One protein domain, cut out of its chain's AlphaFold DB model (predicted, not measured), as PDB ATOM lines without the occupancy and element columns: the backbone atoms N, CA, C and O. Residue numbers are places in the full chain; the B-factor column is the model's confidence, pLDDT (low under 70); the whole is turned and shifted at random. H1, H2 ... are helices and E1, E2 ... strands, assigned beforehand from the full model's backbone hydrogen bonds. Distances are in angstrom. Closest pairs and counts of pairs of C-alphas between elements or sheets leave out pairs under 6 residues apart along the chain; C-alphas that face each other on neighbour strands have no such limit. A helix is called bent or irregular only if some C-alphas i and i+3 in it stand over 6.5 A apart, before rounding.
ATOM      1  N   THR A  26     219.703 186.318  74.999       90.25
ATOM      2  CA  THR A  26     218.987 185.096  75.358       90.25
ATOM      3  C   THR A  26     217.565 185.457  75.733       90.25
ATOM      4  O   THR A  26     217.346 186.377  76.521       90.25
ATOM      5  N   THR A  27     216.605 184.725  75.183       91.12
ATOM      6  CA  THR A  27     215.194 184.858  75.537       91.12
ATOM      7  C   THR A  27     214.515 183.496  75.532       91.12
ATOM      8  O   THR A  27     215.006 182.541  74.929       91.12
ATOM      9  N   GLU A  28     213.385 183.402  76.216       92.44
ATOM     10  CA  GLU A  28     212.518 182.230  76.198       92.44
ATOM     11  C   GLU A  28     211.195 182.628  75.554       92.44
ATOM     12  O   GLU A  28     210.594 183.643  75.914       92.44
ATOM     13  N   VAL A  29     210.752 181.837  74.582       90.69
ATOM     14  CA  VAL A  29     209.472 182.035  73.898       90.69
ATOM     15  C   VAL A  29     208.626 180.781  74.046       90.69
ATOM     16  O   VAL A  29     209.146 179.670  74.013       90.69
ATOM     17  N   GLU A  30     207.318 180.945  74.206       90.69
ATOM     18  CA  GLU A  30     206.390 179.817  74.224       90.69
ATOM     19  C   GLU A  30     205.846 179.581  72.810       90.69
ATOM     20  O   GLU A  30     205.249 180.474  72.200       90.69
ATOM     21  N   VAL A  31     206.052 178.375  72.280       88.00
ATOM     22  CA  VAL A  31     205.541 177.946  70.972       88.00
ATOM     23  C   VAL A  31     204.611 176.761  71.191       88.00
ATOM     24  O   VAL A  31     205.045 175.686  71.584       88.00
ATOM     25  N   ASP A  32     203.312 176.972  70.969       86.88
ATOM     26  CA  ASP A  32     202.252 175.967  71.153       86.88
ATOM     27  C   ASP A  32     202.284 175.279  72.533       86.88
ATOM     28  O   ASP A  32     202.091 174.071  72.655       86.88
ATOM     29  N   GLY A  33     202.540 176.064  73.585       86.38
ATOM     30  CA  GLY A  33     202.625 175.579  74.965       86.38
ATOM     31  C   GLY A  33     203.948 174.897  75.326       86.38
ATOM     32  O   GLY A  33     204.078 174.399  76.443       86.38
ATOM     33  N   GLU A  34     204.931 174.866  74.418       86.44
ATOM     34  CA  GLU A  34     206.290 174.405  74.711       86.44
ATOM     35  C   GLU A  34     207.247 175.591  74.906       86.44
ATOM     36  O   GLU A  34     207.303 176.479  74.049       86.44
ATOM     37  N   PRO A  35     208.034 175.612  75.999       90.38
ATOM     38  CA  PRO A  35     209.096 176.591  76.162       90.38
ATOM     39  C   PRO A  35     210.242 176.310  75.184       90.38
ATOM     40  O   PRO A  35     210.796 175.210  75.133       90.38
ATOM     41  N   VAL A  36     210.630 177.343  74.445       92.19
ATOM     42  CA  VAL A  36     211.770 177.331  73.534       92.19
ATOM     43  C   VAL A  36     212.789 178.351  74.014       92.19
ATOM     44  O   VAL A  36     212.520 179.554  74.061       92.19
ATOM     45  N   THR A  37     213.994 177.880  74.317       94.25
ATOM     46  CA  THR A  37     215.126 178.760  74.602       94.25
ATOM     47  C   THR A  37     215.741 179.238  73.297       94.25
ATOM     48  O   THR A  37     216.071 178.430  72.428       94.25
ATOM     49  N   ILE A  38     215.940 180.546  73.189       92.44
ATOM     50  CA  ILE A  38     216.516 181.221  72.035       92.44
ATOM     51  C   ILE A  38     217.799 181.928  72.456       92.44
ATOM     52  O   ILE A  38     217.803 182.684  73.427       92.44
ATOM     53  N   ILE A  39     218.877 181.722  71.701       92.00
ATOM     54  CA  ILE A  39     220.147 182.433  71.871       92.00
ATOM     55  C   ILE A  39     220.519 183.062  70.535       92.00
ATOM     56  O   ILE A  39     220.784 182.359  69.561       92.00
ATOM     57  N   TYR A  40     220.557 184.386  70.487       89.94
ATOM     58  CA  TYR A  40     220.943 185.142  69.307       89.94
ATOM     59  C   TYR A  40     222.373 185.664  69.418       89.94
ATOM     60  O   TYR A  40     222.766 186.287  70.407       89.94
ATOM     61  N   LEU A  41     223.141 185.392  68.367       90.19
ATOM     62  CA  LEU A  41     224.526 185.797  68.186       90.19
ATOM     63  C   LEU A  41     224.602 186.702  66.946       90.19
ATOM     64  O   LEU A  41     224.712 186.182  65.832       90.19
ATOM     65  N   PRO A  42     224.573 188.042  67.094       87.12
ATOM     66  CA  PRO A  42     224.632 188.987  65.970       87.12
ATOM     67  C   PRO A  42     226.026 189.120  65.319       87.12
ATOM     68  O   PRO A  42     226.351 190.130  64.697       87.12
ATOM     69  N   TRP A  43     226.889 188.109  65.429       85.81
ATOM     70  CA  TRP A  43     228.192 188.071  64.761       85.81
ATOM     71  C   TRP A  43     228.589 186.652  64.362       85.81
ATOM     72  O   TRP A  43     228.073 185.649  64.862       85.81
ATOM     73  N   ARG A  44     229.560 186.584  63.448       86.81
ATOM     74  CA  ARG A  44     230.200 185.323  63.072       86.81
ATOM     75  C   ARG A  44     230.963 184.738  64.248       86.81
ATOM     76  O   ARG A  44     231.698 185.466  64.910       86.81
ATOM     77  N   HIS A  45     230.823 183.444  64.471       85.12
ATOM     78  CA  HIS A  45     231.412 182.754  65.610       85.12
ATOM     79  C   HIS A  45     231.838 181.341  65.206       85.12
ATOM     80  O   HIS A  45     231.293 180.769  64.267       85.12
ATOM     81  N   GLU A  46     232.816 180.786  65.913       84.31
ATOM     82  CA  GLU A  46     233.288 179.421  65.686       84.31
ATOM     83  C   GLU A  46     232.567 178.452  66.629       84.31
ATOM     84  O   GLU A  46     232.458 178.718  67.826       84.31
ATOM     85  N   VAL A  47     232.081 177.337  66.085       82.25
ATOM     86  CA  VAL A  47     231.519 176.208  66.841       82.25
ATOM     87  C   VAL A  47     232.174 174.941  66.312       82.25
ATOM     88  O   VAL A  47     232.143 174.702  65.106       82.25
ATOM     89  N   ASP A  48     232.801 174.156  67.189       85.38
ATOM     90  CA  ASP A  48     233.489 172.905  66.829       85.38
ATOM     91  C   ASP A  48     234.522 173.047  65.686       85.38
ATOM     92  O   ASP A  48     234.729 172.134  64.887       85.38
ATOM     93  N   GLY A  49     235.188 174.206  65.594       84.75
ATOM     94  CA  GLY A  49     236.164 174.514  64.539       84.75
ATOM     95  C   GLY A  49     235.552 174.967  63.206       84.75
ATOM     96  O   GLY A  49     236.286 175.215  62.249       84.75
ATOM     97  N   GLU A  50     234.225 175.097  63.124       85.94
ATOM     98  CA  GLU A  50     233.515 175.622  61.959       85.94
ATOM     99  C   GLU A  50     233.065 177.070  62.190       85.94
ATOM    100  O   GLU A  50     232.408 177.397  63.179       85.94
ATOM    101  N   GLN A  51     233.379 177.948  61.236       88.25
ATOM    102  CA  GLN A  51     232.903 179.330  61.230       88.25
ATOM    103  C   GLN A  51     231.433 179.403  60.818       88.25
ATOM    104  O   GLN A  51     231.070 179.080  59.684       88.25
ATOM    105  N   ARG A  52     230.600 179.924  61.715       88.38
ATOM    106  CA  ARG A  52     229.164 180.122  61.520       88.38
ATOM    107  C   ARG A  52     228.823 181.598  61.341       88.38
ATOM    108  O   ARG A  52     229.507 182.467  61.889       88.38
ATOM    109  N   PRO A  53     227.789 181.923  60.541       90.38
ATOM    110  CA  PRO A  53     227.310 183.293  60.418       90.38
ATOM    111  C   PRO A  53     226.666 183.772  61.725       90.38
ATOM    112  O   PRO A  53     226.408 182.982  62.631       90.38
ATOM    113  N   ALA A  54     226.358 185.068  61.789       89.88
ATOM    114  CA  ALA A  54     225.393 185.565  62.763       89.88
ATOM    115  C   ALA A  54     224.070 184.798  62.625       89.88
ATOM    116  O   ALA A  54     223.734 184.313  61.536       89.88
ATOM    117  N   GLY A  55     223.341 184.653  63.722       91.25
ATOM    118  CA  GLY A  55     222.103 183.896  63.715       91.25
ATOM    119  C   GLY A  55     221.638 183.470  65.091       91.25
ATOM    120  O   GLY A  55     222.200 183.833  66.125       91.25
ATOM    121  N   LEU A  56     220.570 182.691  65.068       91.44
ATOM    122  CA  LEU A  56     219.782 182.320  66.221       91.44
ATOM    123  C   LEU A  56     219.853 180.815  66.434       91.44
ATOM    124  O   LEU A  56     219.564 180.036  65.529       91.44
ATOM    125  N   TYR A  57     220.190 180.412  67.647       91.38
ATOM    126  CA  TYR A  57     220.050 179.045  68.118       91.38
ATOM    127  C   TYR A  57     218.734 178.911  68.860       91.38
ATOM    128  O   TYR A  57     218.382 179.781  69.657       91.38
ATOM    129  N   TYR A  58     218.027 177.818  68.614       92.06
ATOM    130  CA  TYR A  58     216.857 177.453  69.394       92.06
ATOM    131  C   TYR A  58     217.048 176.070  70.001       92.06
ATOM    132  O   TYR A  58     217.719 175.207  69.428       92.06
ATOM    133  N   ARG A  59     216.432 175.864  71.158       91.56
ATOM    134  CA  ARG A  59     216.396 174.576  71.838       91.56
ATOM    135  C   ARG A  59     215.026 174.357  72.456       91.56
ATOM    136  O   ARG A  59     214.518 175.226  73.161       91.56
ATOM    137  N   THR A  60     214.482 173.175  72.216       89.50
ATOM    138  CA  THR A  60     213.315 172.627  72.902       89.50
ATOM    139  C   THR A  60     213.714 171.386  73.701       89.50
ATOM    140  O   THR A  60     214.901 171.047  73.794       89.50
ATOM    141  N   ALA A  61     212.739 170.703  74.306       85.88
ATOM    142  CA  ALA A  61     212.978 169.423  74.966       85.88
ATOM    143  C   ALA A  61     213.390 168.316  73.978       85.88
ATOM    144  O   ALA A  61     214.153 167.423  74.344       85.88
ATOM    145  N   GLU A  62     212.903 168.381  72.736       84.88
ATOM    146  CA  GLU A  62     213.030 167.307  71.742       84.88
ATOM    147  C   GLU A  62     214.073 167.609  70.660       84.88
ATOM    148  O   GLU A  62     214.676 166.690  70.106       84.88
ATOM    149  N   THR A  63     214.302 168.886  70.343       86.50
ATOM    150  CA  THR A  63     215.168 169.284  69.230       86.50
ATOM    151  C   THR A  63     215.932 170.574  69.516       86.50
ATOM    152  O   THR A  63     215.595 171.358  70.403       86.50
ATOM    153  N   ALA A  64     216.987 170.804  68.747       89.88
ATOM    154  CA  ALA A  64     217.713 172.059  68.712       89.88
ATOM    155  C   ALA A  64     218.137 172.357  67.276       89.88
ATOM    156  O   ALA A  64     218.348 171.448  66.471       89.88
ATOM    157  N   GLY A  65     218.300 173.635  66.955       89.25
ATOM    158  CA  GLY A  65     218.707 174.030  65.618       89.25
ATOM    159  C   GLY A  65     219.232 175.451  65.542       89.25
ATOM    160  O   GLY A  65     219.358 176.154  66.544       89.25
ATOM    161  N   PHE A  66     219.570 175.851  64.320       90.00
ATOM    162  CA  PHE A  66     220.196 177.130  64.023       90.00
ATOM    163  C   PHE A  66     219.536 177.790  62.810       90.00
ATOM    164  O   PHE A  66     219.395 177.165  61.757       90.00
ATOM    165  N   TYR A  67     219.175 179.062  62.954       89.25
ATOM    166  CA  TYR A  67     218.672 179.926  61.893       89.25
ATOM    167  C   TYR A  67     219.718 181.003  61.576       89.25
ATOM    168  O   TYR A  67     219.965 181.870  62.417       89.25
ATOM    169  N   PRO A  68     220.342 180.980  60.385       89.19
ATOM    170  CA  PRO A  68     221.321 181.993  60.012       89.19
ATOM    171  C   PRO A  68     220.640 183.346  59.764       89.19
ATOM    172  O   PRO A  68     219.646 183.427  59.045       89.19
ATOM    173  N   ASP A  69     221.232 184.415  60.291       87.19
ATOM    174  CA  ASP A  69     220.861 185.802  60.013       87.19
ATOM    175  C   ASP A  69     222.096 186.598  59.548       87.19
ATOM    176  O   ASP A  69     222.726 187.320  60.320       87.19
ATOM    177  N   PRO A  70     222.495 186.474  58.268       76.00
ATOM    178  CA  PRO A  70     223.725 187.085  57.764       76.00
ATOM    179  C   PRO A  70     223.692 188.621  57.773       76.00
ATOM    180  O   PRO A  70     224.738 189.249  57.618       76.00
ATOM    181  N   THR A  71     222.505 189.212  57.917       79.75
ATOM    182  CA  THR A  71     222.281 190.659  57.951       79.75
ATOM    183  C   THR A  71     222.358 191.270  59.348       79.75
ATOM    184  O   THR A  71     222.352 192.493  59.423       79.75
ATOM    185  N   ALA A  72     222.449 190.453  60.408       71.19
ATOM    186  CA  ALA A  72     222.474 190.887  61.808       71.19
ATOM    187  C   ALA A  72     221.377 191.926  62.123       71.19
ATOM    188  O   ALA A  72     221.644 193.100  62.384       71.19
ATOM    189  N   ARG A  73     220.123 191.488  62.015       73.81
ATOM    190  CA  ARG A  73     218.917 192.264  62.318       73.81
ATOM    191  C   ARG A  73     218.686 192.337  63.829       73.81
ATOM    192  O   ARG A  73     219.316 191.624  64.608       73.81
ATOM    193  N   ASP A  74     217.762 193.207  64.219       82.12
ATOM    194  CA  ASP A  74     217.238 193.252  65.581       82.12
ATOM    195  C   ASP A  74     216.541 191.927  65.951       82.12
ATOM    196  O   ASP A  74     215.898 191.296  65.103       82.12
ATOM    197  N   LEU A  75     216.690 191.504  67.211       81.50
ATOM    198  CA  LEU A  75     216.171 190.227  67.702       81.50
ATOM    199  C   LEU A  75     214.649 190.124  67.569       81.50
ATOM    200  O   LEU A  75     214.163 189.069  67.163       81.50
ATOM    201  N   ASP A  76     213.899 191.183  67.880       85.44
ATOM    202  CA  ASP A  76     212.436 191.134  67.850       85.44
ATOM    203  C   ASP A  76     211.942 190.898  66.418       85.44
ATOM    204  O   ASP A  76     211.149 189.989  66.168       85.44
ATOM    205  N   ALA A  77     212.515 191.619  65.449       85.38
ATOM    206  CA  ALA A  77     212.203 191.433  64.034       85.38
ATOM    207  C   ALA A  77     212.566 190.022  63.529       85.38
ATOM    208  O   ALA A  77     211.863 189.445  62.693       85.38
ATOM    209  N   LEU A  78     213.668 189.449  64.027       85.81
ATOM    210  CA  LEU A  78     214.066 188.085  63.683       85.81
ATOM    211  C   LEU A  78     213.112 187.047  64.290       85.81
ATOM    212  O   LEU A  78     212.764 186.074  63.619       85.81
ATOM    213  N   LEU A  79     212.661 187.253  65.531       87.75
ATOM    214  CA  LEU A  79     211.690 186.387  66.201       87.75
ATOM    215  C   LEU A  79     210.333 186.401  65.495       87.75
ATOM    216  O   LEU A  79     209.755 185.331  65.302       87.75
ATOM    217  N   GLU A  80     209.853 187.566  65.053       89.12
ATOM    218  CA  GLU A  80     208.606 187.679  64.282       89.12
ATOM    219  C   GLU A  80     208.635 186.831  62.997       89.12
ATOM    220  O   GLU A  80     207.634 186.204  62.639       89.12
ATOM    221  N   GLU A  81     209.787 186.753  62.319       87.19
ATOM    222  CA  GLU A  81     209.965 185.909  61.130       87.19
ATOM    223  C   GLU A  81     210.147 184.420  61.485       87.19
ATOM    224  O   GLU A  81     209.642 183.530  60.792       87.19
ATOM    225  N   MET A  82     210.907 184.139  62.545       87.06
ATOM    226  CA  MET A  82     211.380 182.795  62.874       87.06
ATOM    227  C   MET A  82     210.329 181.968  63.616       87.06
ATOM    228  O   MET A  82     210.133 180.803  63.266       87.06
ATOM    229  N   VAL A  83     209.607 182.548  64.581       88.50
ATOM    230  CA  VAL A  83     208.639 181.824  65.428       88.50
ATOM    231  C   VAL A  83     207.582 181.066  64.609       88.50
ATOM    232  O   VAL A  83     207.356 179.890  64.901       88.50
ATOM    233  N   PRO A  84     206.965 181.635  63.552       89.31
ATOM    234  CA  PRO A  84     206.031 180.887  62.711       89.31
ATOM    235  C   PRO A  84     206.672 179.675  62.020       89.31
ATOM    236  O   PRO A  84     206.050 178.618  61.932       89.31
ATOM    237  N   ARG A  85     207.922 179.804  61.552       87.88
ATOM    238  CA  ARG A  85     208.655 178.696  60.916       87.88
ATOM    239  C   ARG A  85     209.029 177.621  61.924       87.88
ATOM    240  O   ARG A  85     208.915 176.438  61.610       87.88
ATOM    241  N   LEU A  86     209.454 178.029  63.117       87.06
ATOM    242  CA  LEU A  86     209.758 177.111  64.203       87.06
ATOM    243  C   LEU A  86     208.510 176.335  64.620       87.06
ATOM    244  O   LEU A  86     208.580 175.118  64.735       87.06
ATOM    245  N   ARG A  87     207.357 177.002  64.734       89.06
ATOM    246  CA  ARG A  87     206.071 176.339  64.979       89.06
ATOM    247  C   ARG A  87     205.805 175.230  63.959       89.06
ATOM    248  O   ARG A  87     205.549 174.091  64.337       89.06
ATOM    249  N   THR A  88     205.916 175.542  62.666       87.44
ATOM    250  CA  THR A  88     205.742 174.543  61.598       87.44
ATOM    251  C   THR A  88     206.757 173.407  61.706       87.44
ATOM    252  O   THR A  88     206.391 172.247  61.544       87.44
ATOM    253  N   HIS A  89     208.021 173.717  61.994       84.81
ATOM    254  CA  HIS A  89     209.061 172.705  62.138       84.81
ATOM    255  C   HIS A  89     208.785 171.753  63.308       84.81
ATOM    256  O   HIS A  89     208.836 170.542  63.122       84.81
ATOM    257  N   LEU A  90     208.443 172.282  64.485       84.06
ATOM    258  CA  LEU A  90     208.136 171.474  65.667       84.06
ATOM    259  C   LEU A  90     206.905 170.591  65.449       84.06
ATOM    260  O   LEU A  90     206.898 169.439  65.871       84.06
ATOM    261  N   HIS A  91     205.897 171.094  64.737       85.38
ATOM    262  CA  HIS A  91     204.736 170.297  64.354       85.38
ATOM    263  C   HIS A  91     205.129 169.093  63.480       85.38
ATOM    264  O   HIS A  91     204.776 167.964  63.804       85.38
ATOM    265  N   LEU A  92     205.952 169.313  62.446       82.62
ATOM    266  CA  LEU A  92     206.448 168.246  61.564       82.62
ATOM    267  C   LEU A  92     207.343 167.224  62.279       82.62
ATOM    268  O   LEU A  92     207.349 166.054  61.917       82.62
ATOM    269  N   VAL A  93     208.127 167.653  63.270       77.19
ATOM    270  CA  VAL A  93     208.982 166.742  64.052       77.19
ATOM    271  C   VAL A  93     208.145 165.849  64.975       77.19
ATOM    272  O   VAL A  93     208.506 164.693  65.192       77.19
ATOM    273  N   ARG A  94     207.023 166.360  65.499       73.12
ATOM    274  CA  ARG A  94     206.140 165.634  66.426       73.12
ATOM    275  C   ARG A  94     205.145 164.703  65.745       73.12
ATOM    276  O   ARG A  94     204.746 163.711  66.349       73.12
ATOM    277  N   GLU A  95     204.749 165.005  64.514       65.50
ATOM    278  CA  GLU A  95     203.934 164.126  63.679       65.50
ATOM    279  C   GLU A  95     204.811 163.516  62.579       65.50
ATOM    280  O   GLU A  95     204.768 163.978  61.435       65.50
TER     281      GLU A  95
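What this domain is: This is residues 26 to 95 of the 102 residues of an uncharacterized protein of Actinobacteria bacterium (UniProt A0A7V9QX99). A strongly twisted sheet of four strands, E1, E2, E5 and E6, is covered on one face by a single long helix, H1, that runs slantwise over it, while the other face is bare. Between E2 and E5 the backbone makes a small hairpin, E3 and E4, beyond one end of the sheet, and its tip, residues 46 to 51, sticks out. The printed part has 70 residues, with six named strands and then one named helix along it; the sheet's order is E1, E2, E5, E6, all antiparallel, and the class is mixed, helices and strands. The whole is compact, with a radius of gyration of the C-alphas of 12.2 A and spans of 32 by 26 by 18 A.

Where its parts are: Find C-alpha 26 at (218.987, 185.096, 75.358); from there E1 runs through residues 26 to 31, 15.8 A. E2, residues 34 to 41, is the longest strand at 22.5 A and ends at C-alpha 41, (224.526, 185.797, 68.186). Next come E3, residues 45 to 47, and E4, residues 50 to 52, then E5, residues 55 to 59, 13.6 A, and E6, residues 64 to 68, 13.7 A. H1, residues 75 to 94, covers 26.6 A and ends at C-alpha 94, (206.140, 165.634, 66.426).

How they stand to each other: Begin with the hairpin of E1 and E2, where N 29 and O 36 are 2.9 A apart, within hydrogen-bond range. E2 is antiparallel to E5 at 152 degrees, with N 39 and O 57 at 2.9 A. E5 and E6 form another hairpin, with N 56 and O 67 at 2.8 A; E1 and E6 are the edge strands. In the hairpin of E3 and E4, look for N 47 and O 50, 2.9 A apart. E2 and E3 meet only through their link, and E4 is apart from E5. H1 is on the sheet at a height of 5.8 A, over E2 and only just over E5, with 3 C-alphas on it; it stands at 44 degrees to E2 on the local plane, slantwise to the strands. Its closest C-alphas to E1 are Arg 87 and Val 31, 6.2 A. H1 has a kink of 42 degrees near residue 82 and is only just irregular: C-alphas 81 and 84 are 6.6 A apart. In H1, 14 of 16 O i to N i+4 pairs are within hydrogen-bond range.

The domain as a whole: The two C-alphas farthest apart are those of Gly 33 and Gly 49, 35.1 A. The printed part has no cut. Its links are tight, but for the short one from E6 to H1. The mean pLDDT of the printed part is 86.6, and residue 95 alone is under 70.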